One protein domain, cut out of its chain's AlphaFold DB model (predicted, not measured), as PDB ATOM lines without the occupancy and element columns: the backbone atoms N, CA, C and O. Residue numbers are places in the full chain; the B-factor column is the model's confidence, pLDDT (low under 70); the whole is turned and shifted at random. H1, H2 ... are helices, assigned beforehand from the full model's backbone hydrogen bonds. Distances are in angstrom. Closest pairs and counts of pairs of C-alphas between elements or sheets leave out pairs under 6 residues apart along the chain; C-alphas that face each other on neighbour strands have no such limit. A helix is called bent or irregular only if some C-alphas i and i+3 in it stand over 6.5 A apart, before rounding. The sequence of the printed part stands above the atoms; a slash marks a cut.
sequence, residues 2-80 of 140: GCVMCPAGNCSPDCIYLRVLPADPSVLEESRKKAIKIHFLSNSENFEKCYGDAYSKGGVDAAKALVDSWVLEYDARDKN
ATOM      1  N   GLY A   2     142.424 142.260 215.784       87.25
ATOM      2  CA  GLY A   2     143.541 141.311 215.810       87.25
ATOM      3  C   GLY A   2     143.254 140.140 216.744       87.25
ATOM      4  O   GLY A   2     142.219 140.132 217.407       87.25
ATOM      5  N   CYS A   3     144.148 139.158 216.785       90.00
ATOM      6  CA  CYS A   3     144.076 138.012 217.689       90.00
ATOM      7  C   CYS A   3     145.193 138.083 218.736       90.00
ATOM      8  O   CYS A   3     146.164 138.822 218.574       90.00
ATOM      9  N   VAL A   4     145.080 137.291 219.799       90.38
ATOM     10  CA  VAL A   4     146.089 137.245 220.876       90.38
ATOM     11  C   VAL A   4     147.388 136.531 220.474       90.38
ATOM     12  O   VAL A   4     148.360 136.592 221.217       90.38
ATOM     13  N   MET A   5     147.400 135.860 219.317       86.44
ATOM     14  CA  MET A   5     148.553 135.110 218.797       86.44
ATOM     15  C   MET A   5     149.433 135.935 217.848       86.44
ATOM     16  O   MET A   5     150.570 135.559 217.584       86.44
ATOM     17  N   CYS A   6     148.930 137.055 217.323       87.06
ATOM     18  CA  CYS A   6     149.681 137.916 216.413       87.06
ATOM     19  C   CYS A   6     150.284 139.116 217.157       87.06
ATOM     20  O   CYS A   6     149.643 139.665 218.057       87.06
ATOM     21  N   PRO A   7     151.460 139.613 216.729       82.38
ATOM     22  CA  PRO A   7     151.954 140.911 217.169       82.38
ATOM     23  C   PRO A   7     150.941 142.023 216.863       82.38
ATOM     24  O   PRO A   7     150.232 141.977 215.851       82.38
ATOM     25  N   ALA A   8     150.884 143.037 217.729       79.19
ATOM     26  CA  ALA A   8     149.963 144.158 217.573       79.19
ATOM     27  C   ALA A   8     150.126 144.819 216.191       79.19
ATOM     28  O   ALA A   8     151.233 145.161 215.787       79.19
ATOM     29  N   GLY A   9     149.016 144.977 215.466       76.12
ATOM     30  CA  GLY A   9     148.996 145.576 214.125       76.12
ATOM     31  C   GLY A   9     149.334 144.632 212.963       76.12
ATOM     32  O   GLY A   9     149.079 144.999 211.823       76.12
ATOM     33  N   ASN A  10     149.804 143.406 213.227       84.44
ATOM     34  CA  ASN A  10     150.250 142.459 212.191       84.44
ATOM     35  C   ASN A  10     149.257 141.314 211.924       84.44
ATOM     36  O   ASN A  10     149.593 140.327 211.274       84.44
ATOM     37  N   CYS A  11     148.038 141.406 212.456       89.06
ATOM     38  CA  CYS A  11     147.029 140.372 212.264       89.06
ATOM     39  C   CYS A  11     146.321 140.564 210.914       89.06
ATOM     40  O   CYS A  11     145.633 141.565 210.716       89.06
ATOM     41  N   SER A  12     146.484 139.604 210.002       87.25
ATOM     42  CA  SER A  12     145.750 139.576 208.731       87.25
ATOM     43  C   SER A  12     144.246 139.337 208.962       87.25
ATOM     44  O   SER A  12     143.897 138.592 209.884       87.25
ATOM     45  N   PRO A  13     143.346 139.886 208.119       83.94
ATOM     46  CA  PRO A  13     141.928 139.507 208.105       83.94
ATOM     47  C   PRO A  13     141.697 137.995 207.955       83.94
ATOM     48  O   PRO A  13     140.727 137.465 208.494       83.94
ATOM     49  N   ASP A  14     142.624 137.301 207.289       80.38
ATOM     50  CA  ASP A  14     142.586 135.851 207.065       80.38
ATOM     51  C   ASP A  14     143.307 135.052 208.163       80.38
ATOM     52  O   ASP A  14     143.541 133.851 208.026       80.38
ATOM     53  N   CYS A  15     143.690 135.698 209.269       82.88
ATOM     54  CA  CYS A  15     144.359 135.023 210.371       82.88
ATOM     55  C   CYS A  15     143.459 133.933 210.969       82.88
ATOM     56  O   CYS A  15     142.384 134.206 211.510       82.88
ATOM     57  N   ILE A  16     143.956 132.698 210.948       79.38
ATOM     58  CA  ILE A  16     143.261 131.520 211.472       79.38
ATOM     59  C   ILE A  16     142.882 131.670 212.955       79.38
ATOM     60  O   ILE A  16     141.825 131.231 213.393       79.38
ATOM     61  N   TYR A  17     143.696 132.378 213.736       83.19
ATOM     62  CA  TYR A  17     143.460 132.571 215.163       83.19
ATOM     63  C   TYR A  17     142.417 133.659 215.453       83.19
ATOM     64  O   TYR A  17     141.890 133.711 216.560       83.19
ATOM     65  N   LEU A  18     142.095 134.535 214.494       87.56
ATOM     66  CA  LEU A  18     141.215 135.690 214.714       87.56
ATOM     67  C   LEU A  18     139.798 135.291 215.132       87.56
ATOM     68  O   LEU A  18     139.181 135.975 215.942       87.56
ATOM     69  N   ARG A  19     139.299 134.165 214.615       82.44
ATOM     70  CA  ARG A  19     137.928 133.695 214.867       82.44
ATOM     71  C   ARG A  19     137.762 132.963 216.195       82.44
ATOM     72  O   ARG A  19     136.646 132.833 216.684       82.44
ATOM     73  N   VAL A  20     138.858 132.461 216.754       84.00
ATOM     74  CA  VAL A  20     138.851 131.597 217.945       84.00
ATOM     75  C   VAL A  20     139.548 132.226 219.146       84.00
ATOM     76  O   VAL A  20     139.211 131.899 220.279       84.00
ATOM     77  N   LEU A  21     140.486 133.143 218.909       89.00
ATOM     78  CA  LEU A  21     141.275 133.826 219.930       89.00
ATOM     79  C   LEU A  21     141.340 135.344 219.650       89.00
ATOM     80  O   LEU A  21     142.438 135.903 219.509       89.00
ATOM     81  N   PRO A  22     140.189 136.028 219.510       91.38
ATOM     82  CA  PRO A  22     140.161 137.455 219.219       91.38
ATOM     83  C   PRO A  22     140.797 138.266 220.355       91.38
ATOM     84  O   PRO A  22     140.641 137.970 221.536       91.38
ATOM     85  N   ALA A  23     141.476 139.354 220.002       91.69
ATOM     86  CA  ALA A  23     141.971 140.342 220.958       91.69
ATOM     87  C   ALA A  23     140.892 141.386 221.323       91.69
ATOM     88  O   ALA A  23     141.210 142.542 221.593       91.69
ATOM     89  N   ASP A  24     139.614 140.996 221.282       90.81
ATOM     90  CA  ASP A  24     138.484 141.848 221.651       90.81
ATOM     91  C   ASP A  24     138.457 142.042 223.178       90.81
ATOM     92  O   ASP A  24     138.503 141.042 223.898       90.81
ATOM     93  N   PRO A  25     138.361 143.282 223.699       91.00
ATOM     94  CA  PRO A  25     138.353 143.547 225.139       91.00
ATOM     95  C   PRO A  25     137.335 142.731 225.945       91.00
ATOM     96  O   PRO A  25     137.619 142.388 227.090       91.00
ATOM     97  N   SER A  26     136.179 142.391 225.364       92.88
ATOM     98  CA  SER A  26     135.118 141.622 226.031       92.88
ATOM     99  C   SER A  26     135.497 140.168 226.327       92.88
ATOM    100  O   SER A  26     134.986 139.586 227.281       92.88
ATOM    101  N   VAL A  27     136.411 139.589 225.543       91.56
ATOM    102  CA  VAL A  27     136.812 138.170 225.621       91.56
ATOM    103  C   VAL A  27     138.333 137.981 225.637       91.56
ATOM    104  O   VAL A  27     138.835 136.864 225.492       91.56
ATOM    105  N   LEU A  28     139.092 139.066 225.812       91.12
ATOM    106  CA  LEU A  28     140.550 139.084 225.695       91.12
ATOM    107  C   LEU A  28     141.214 138.117 226.676       91.12
ATOM    108  O   LEU A  28     142.109 137.363 226.299       91.12
ATOM    109  N   GLU A  29     140.773 138.136 227.932       93.44
ATOM    110  CA  GLU A  29     141.344 137.304 228.990       93.44
ATOM    111  C   GLU A  29     141.081 135.814 228.744       93.44
ATOM    112  O   GLU A  29     141.979 134.982 228.872       93.44
ATOM    113  N   GLU A  30     139.864 135.468 228.319       91.44
ATOM    114  CA  GLU A  30     139.520 134.097 227.942       91.44
ATOM    115  C   GLU A  30     140.348 133.631 226.738       91.44
ATOM    116  O   GLU A  30     140.917 132.537 226.752       91.44
ATOM    117  N   SER A  31     140.485 134.489 225.727       91.88
ATOM    118  CA  SER A  31     141.268 134.207 224.523       91.88
ATOM    119  C   SER A  31     142.746 133.985 224.850       91.88
ATOM    120  O   SER A  31     143.353 133.043 224.344       91.88
ATOM    121  N   ARG A  32     143.328 134.779 225.758       92.06
ATOM    122  CA  ARG A  32     144.706 134.576 226.239       92.06
ATOM    123  C   ARG A  32     144.872 133.250 226.974       92.06
ATOM    124  O   ARG A  32     145.831 132.527 226.710       92.06
ATOM    125  N   LYS A  33     143.932 132.891 227.852       91.38
ATOM    126  CA  LYS A  33     143.965 131.596 228.553       91.38
ATOM    127  C   LYS A  33     143.900 130.428 227.573       91.38
ATOM    128  O   LYS A  33     144.688 129.495 227.694       91.38
ATOM    129  N   LYS A  34     143.008 130.487 226.581       90.38
ATOM    130  CA  LYS A  34     142.901 129.463 225.531       90.38
ATOM    131  C   LYS A  34     144.192 129.346 224.720       90.38
ATOM    132  O   LYS A  34     144.670 128.235 224.515       90.38
ATOM    133  N   ALA A  35     144.788 130.473 224.332       89.38
ATOM    134  CA  ALA A  35     146.055 130.507 223.608       89.38
ATOM    135  C   ALA A  35     147.183 129.775 224.352       89.38
ATOM    136  O   ALA A  35     147.860 128.937 223.760       89.38
ATOM    137  N   ILE A  36     147.338 130.028 225.657       88.62
ATOM    138  CA  ILE A  36     148.350 129.363 226.496       88.62
ATOM    139  C   ILE A  36     148.149 127.842 226.494       88.62
ATOM    140  O   ILE A  36     149.099 127.093 226.270       88.62
ATOM    141  N   LYS A  37     146.908 127.381 226.690       89.88
ATOM    142  CA  LYS A  37     146.576 125.946 226.727       89.88
ATOM    143  C   LYS A  37     146.872 125.245 225.400       89.88
ATOM    144  O   LYS A  37     147.461 124.167 225.383       89.88
ATOM    145  N   ILE A  38     146.500 125.873 224.287       84.56
ATOM    146  CA  ILE A  38     146.753 125.360 222.934       84.56
ATOM    147  C   ILE A  38     148.256 125.251 222.670       84.56
ATOM    148  O   ILE A  38     148.721 124.229 222.164       84.56
ATOM    149  N   HIS A  39     149.017 126.285 223.033       82.81
ATOM    150  CA  HIS A  39     150.458 126.321 222.802       82.81
ATOM    151  C   HIS A  39     151.217 125.302 223.661       82.81
ATOM    152  O   HIS A  39     152.247 124.790 223.244       82.81
ATOM    153  N   PHE A  40     150.691 124.959 224.839       81.81
ATOM    154  CA  PHE A  40     151.264 123.912 225.682       81.81
ATOM    155  C   PHE A  40     151.080 122.506 225.096       81.81
ATOM    156  O   PHE A  40     151.973 121.668 225.193       81.81
ATOM    157  N   LEU A  41     149.920 122.226 224.497       78.62
ATOM    158  CA  LEU A  41     149.613 120.895 223.960       78.62
ATOM    159  C   LEU A  41     150.194 120.624 222.577       78.62
ATOM    160  O   LEU A  41     150.240 119.470 222.147       78.62
ATOM    161  N   SER A  42     150.568 121.669 221.850       71.38
ATOM    162  CA  SER A  42     150.918 121.550 220.446       71.38
ATOM    163  C   SER A  42     152.137 122.375 220.099       71.38
ATOM    164  O   SER A  42     152.271 123.529 220.496       71.38
ATOM    165  N   ASN A  43     152.983 121.804 219.250       72.00
ATOM    166  CA  ASN A  43     153.888 122.632 218.474       72.00
ATOM    167  C   ASN A  43     153.042 123.446 217.486       72.00
ATOM    168  O   ASN A  43     152.103 122.912 216.886       72.00
ATOM    169  N   SER A  44     153.378 124.725 217.314       68.62
ATOM    170  CA  SER A  44     152.623 125.683 216.494       68.62
ATOM    171  C   SER A  44     152.305 125.154 215.092       68.62
ATOM    172  O   SER A  44     151.170 125.270 214.648       68.62
ATOM    173  N   GLU A  45     153.248 124.471 214.439       75.25
ATOM    174  CA  GLU A  45     153.051 123.871 213.108       75.25
ATOM    175  C   GLU A  45     151.909 122.837 213.070       75.25
ATOM    176  O   GLU A  45     151.120 122.795 212.123       75.25
ATOM    177  N   ASN A  46     151.775 122.019 214.120       82.88
ATOM    178  CA  ASN A  46     150.702 121.029 214.212       82.88
ATOM    179  C   ASN A  46     149.347 121.690 214.461       82.88
ATOM    180  O   ASN A  46     148.342 121.220 213.928       82.88
ATOM    181  N   PHE A  47     149.305 122.774 215.244       83.38
ATOM    182  CA  PHE A  47     148.074 123.544 215.412       83.38
ATOM    183  C   PHE A  47     147.603 124.110 214.077       83.38
ATOM    184  O   PHE A  47     146.456 123.890 213.703       83.38
ATOM    185  N   GLU A  48     148.478 124.802 213.348       84.44
ATOM    186  CA  GLU A  48     148.106 125.480 212.102       84.44
ATOM    187  C   GLU A  48     147.581 124.497 211.062       84.44
ATOM    188  O   GLU A  48     146.547 124.745 210.440       84.44
ATOM    189  N   LYS A  49     148.233 123.334 210.945       88.50
ATOM    190  CA  LYS A  49     147.784 122.258 210.064       88.50
ATOM    191  C   LYS A  49     146.419 121.704 210.478       88.50
ATOM    192  O   LYS A  49     145.507 121.668 209.657       88.50
ATOM    193  N   CYS A  50     146.256 121.290 211.736       89.44
ATOM    194  CA  CYS A  50     144.999 120.707 212.215       89.44
ATOM    195  C   CYS A  50     143.842 121.713 212.151       89.44
ATOM    196  O   CYS A  50     142.729 121.354 211.764       89.44
ATOM    197  N   TYR A  51     144.110 122.974 212.490       88.88
ATOM    198  CA  TYR A  51     143.144 124.058 212.379       88.88
ATOM    199  C   TYR A  51     142.750 124.293 210.921       88.88
ATOM    200  O   TYR A  51     141.560 124.345 210.611       88.88
ATOM    201  N   GLY A  52     143.733 124.404 210.022       88.06
ATOM    202  CA  GLY A  52     143.504 124.588 208.590       88.06
ATOM    203  C   GLY A  52     142.681 123.451 207.985       88.06
ATOM    204  O   GLY A  52     141.732 123.711 207.243       88.06
ATOM    205  N   ASP A  53     142.970 122.204 208.363       91.44
ATOM    206  CA  ASP A  53     142.211 121.024 207.937       91.44
ATOM    207  C   ASP A  53     140.768 121.047 208.459       91.44
ATOM    208  O   ASP A  53     139.832 120.795 207.695       91.44
ATOM    209  N   ALA A  54     140.571 121.364 209.744       91.25
ATOM    210  CA  ALA A  54     139.243 121.463 210.346       91.25
ATOM    211  C   ALA A  54     138.414 122.572 209.685       91.25
ATOM    212  O   ALA A  54     137.261 122.342 209.314       91.25
ATOM    213  N   TYR A  55     139.020 123.738 209.461       89.56
ATOM    214  CA  TYR A  55     138.378 124.855 208.777       89.56
ATOM    215  C   TYR A  55     138.028 124.517 207.325       89.56
ATOM    216  O   TYR A  55     136.913 124.772 206.880       89.56
ATOM    217  N   SER A  56     138.949 123.898 206.587       88.62
ATOM    218  CA  SER A  56     138.735 123.570 205.171       88.62
ATOM    219  C   SER A  56     137.643 122.517 204.971       88.62
ATOM    220  O   SER A  56     136.919 122.566 203.981       88.62
ATOM    221  N   LYS A  57     137.511 121.563 205.903       93.12
ATOM    222  CA  LYS A  57     136.541 120.457 205.800       93.12
ATOM    223  C   LYS A  57     135.188 120.761 206.440       93.12
ATOM    224  O   LYS A  57     134.183 120.232 205.980       93.12
ATOM    225  N   GLY A  58     135.160 121.560 207.506       89.19
ATOM    226  CA  GLY A  58     133.963 121.781 208.324       89.19
ATOM    227  C   GLY A  58     133.712 123.236 208.717       89.19
ATOM    228  O   GLY A  58     132.840 123.504 209.541       89.19
ATOM    229  N   GLY A  59     134.457 124.184 208.146       89.25
ATOM    230  CA  GLY A  59     134.278 125.612 208.378       89.25
ATOM    231  C   GLY A  59     134.662 126.071 209.787       89.25
ATOM    232  O   GLY A  59     135.390 125.410 210.530       89.25
ATOM    233  N   VAL A  60     134.157 127.251 210.152       85.50
ATOM    234  CA  VAL A  60     134.450 127.912 211.436       85.50
ATOM    235  C   VAL A  60     134.060 127.041 212.625       85.50
ATOM    236  O   VAL A  60     134.817 126.968 213.589       85.50
ATOM    237  N   ASP A  61     132.909 126.378 212.552       89.69
ATOM    238  CA  ASP A  61     132.372 125.610 213.675       89.69
ATOM    239  C   ASP A  61     133.243 124.393 213.986       89.69
ATOM    240  O   ASP A  61     133.573 124.155 215.148       89.69
ATOM    241  N   ALA A  62     133.711 123.676 212.959       91.12
ATOM    242  CA  ALA A  62     134.644 122.567 213.143       91.12
ATOM    243  C   ALA A  62     135.992 123.040 213.706       91.12
ATOM    244  O   ALA A  62     136.545 122.412 214.610       91.12
ATOM    245  N   ALA A  63     136.508 124.171 213.219       88.31
ATOM    246  CA  ALA A  63     137.755 124.740 213.718       88.31
ATOM    247  C   ALA A  63     137.638 125.214 215.180       88.31
ATOM    248  O   ALA A  63     138.559 125.027 215.977       88.31
ATOM    249  N   LYS A  64     136.487 125.774 215.569       88.12
ATOM    250  CA  LYS A  64     136.189 126.148 216.955       88.12
ATOM    251  C   LYS A  64     136.052 124.919 217.857       88.12
ATOM    252  O   LYS A  64     136.663 124.887 218.920       88.12
ATOM    253  N   ALA A  65     135.337 123.888 217.406       90.94
ATOM    254  CA  ALA A  65     135.199 122.631 218.140       90.94
ATOM    255  C   ALA A  65     136.552 121.935 218.368       90.94
ATOM    256  O   ALA A  65     136.781 121.369 219.438       90.94
ATOM    257  N   LEU A  66     137.473 122.016 217.400       90.62
ATOM    258  CA  LEU A  66     138.846 121.533 217.562       90.62
ATOM    259  C   LEU A  66     139.573 122.285 218.687       90.62
ATOM    260  O   LEU A  66     140.158 121.655 219.567       90.62
ATOM    261  N   VAL A  67     139.514 123.619 218.673       89.06
ATOM    262  CA  VAL A  67     140.128 124.464 219.710       89.06
ATOM    263  C   VAL A  67     139.563 124.142 221.092       89.06
ATOM    264  O   VAL A  67     140.330 123.935 222.032       89.06
ATOM    265  N   ASP A  68     138.240 124.047 221.217       90.25
ATOM    266  CA  ASP A  68     137.586 123.721 222.485       90.25
ATOM    267  C   ASP A  68     137.966 122.304 222.963       90.25
ATOM    268  O   ASP A  68     138.203 122.097 224.153       90.25
ATOM    269  N   SER A  69     138.130 121.346 222.043       89.81
ATOM    270  CA  SER A  69     138.595 119.986 222.363       89.81
ATOM    271  C   SER A  69     140.033 119.964 222.885       89.81
ATOM    272  O   SER A  69     140.356 119.189 223.781       89.81
ATOM    273  N   TRP A  70     140.911 120.824 222.365       90.00
ATOM    274  CA  TRP A  70     142.281 120.946 222.868       90.00
ATOM    275  C   TRP A  70     142.328 121.625 224.231       90.00
ATOM    276  O   TRP A  70     143.058 121.187 225.113       90.00
ATOM    277  N   VAL A  71     141.508 122.652 224.454       90.50
ATOM    278  CA  VAL A  71     141.355 123.255 225.786       90.50
ATOM    279  C   VAL A  71     140.890 122.204 226.802       90.50
ATOM    280  O   VAL A  71     141.448 122.131 227.897       90.50
ATOM    281  N   LEU A  72     139.934 121.355 226.418       91.00
ATOM    282  CA  LEU A  72     139.452 120.243 227.234       91.00
ATOM    283  C   LEU A  72     140.561 119.215 227.529       91.00
ATOM    284  O   LEU A  72     140.704 118.785 228.671       91.00
ATOM    285  N   GLU A  73     141.362 118.841 226.528       91.06
ATOM    286  CA  GLU A  73     142.501 117.925 226.700       91.06
ATOM    287  C   GLU A  73     143.567 118.508 227.636       91.06
ATOM    288  O   GLU A  73     144.132 117.781 228.452       91.06
ATOM    289  N   TYR A  74     143.805 119.820 227.580       91.44
ATOM    290  CA  TYR A  74     144.739 120.486 228.488       91.44
ATOM    291  C   TYR A  74     144.230 120.370 229.921       91.44
ATOM    292  O   TYR A  74     144.953 119.910 230.800       91.44
ATOM    293  N   ASP A  75     142.965 120.730 230.145       91.25
ATOM    294  CA  ASP A  75     142.349 120.687 231.472       91.25
ATOM    295  C   ASP A  75     142.269 119.253 232.017       91.25
ATOM    296  O   ASP A  75     142.314 119.030 233.229       91.25
ATOM    297  N   ALA A  76     142.171 118.263 231.129       91.31
ATOM    298  CA  ALA A  76     142.249 116.861 231.497       91.31
ATOM    299  C   ALA A  76     143.669 116.445 231.900       91.31
ATOM    300  O   ALA A  76     143.826 115.730 232.887       91.31
ATOM    301  N   ARG A  77     144.703 116.909 231.186       91.31
ATOM    302  CA  ARG A  77     146.111 116.656 231.535       91.31
ATOM    303  C   ARG A  77     146.552 117.381 232.797       91.31
ATOM    304  O   ARG A  77     147.355 116.833 233.538       91.31
ATOM    305  N   ASP A  78     145.997 118.552 233.083       91.00
ATOM    306  CA  ASP A  78     146.241 119.257 234.346       91.00
ATOM    307  C   ASP A  78     145.813 118.400 235.557       91.00
ATOM    308  O   ASP A  78     146.486 118.358 236.582       91.00
ATOM    309  N   LYS A  79     144.731 117.623 235.401       89.06
ATOM    310  CA  LYS A  79     144.218 116.698 236.428       89.06
ATOM    311  C   LYS A  79     144.856 115.310 236.375       89.06
ATOM    312  O   LYS A  79     145.063 114.689 237.413       89.06
ATOM    313  N   ASN A  80     145.125 114.801 235.176       89.62
ATOM    314  CA  ASN A  80     145.710 113.487 234.927       89.62
ATOM    315  C   ASN A  80     146.831 113.612 233.876       89.62
ATOM    316  O   ASN A  80     146.592 113.367 232.690       89.62
TER     317      ASN A  80
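This is residues 2 to 80 of the 140 residues of an uncharacterized protein of Artemisia annua (UniProt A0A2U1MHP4). A long helix, H3, folds back at residues 58 and 59 into a V of two arms, and H2 crosses the second arm, H3b. Residues 2 to 15 make a loop leading into tiny H1. The 79 printed residues have three named helices, H1, H2, H3, and no named strand: all helix, compact, radius of gyration of the C-alphas 12.2 A, spans 38 by 29 by 21 A.

H1, residues 16 to 19, begins at C-alpha 16 (143.261, 131.520, 211.472); it is only just irregular, 6.7 A long. H2, residues 28 to 41, is 20.4 A long. H3, residues 44 to 79, was assigned as one helix by its hydrogen bonds but is bent, with C-alphas 57 and 60 9.6 A apart. Its arms are H3a, residues 44 to 57, 20.0 A, and H3b, residues 60 to 79, 29.1 A, ending at C-alpha 79 (144.218, 116.698, 236.428).

H1 only just touches H3a, with 3 pairs of C-alphas within 8 A, closest Ile 16 and Gly 52, 7.5 A. H3a touches H3b, closest C-alphas Ala 54 and Ala 63, 4.9 A, at a steep tilt of 41 degrees, opposite ways. H2 touches residues 67 to 74 of H3b, closest C-alphas Lys 37 and Val 71, 5.9 A, at a steep tilt of 69.7 degrees, only just short of about perpendicular, the same way. In H2 and H3a every O i to N i+4 pair is within hydrogen-bond range, in H3b 15 of 16; H1 is too short for such a pair.

The C-alphas of Gly 9 and Asn 80, the two farthest apart, are 38.4 A apart. The printed part has no cut and no long link between helices; residue 44 alone has a pLDDT under 70.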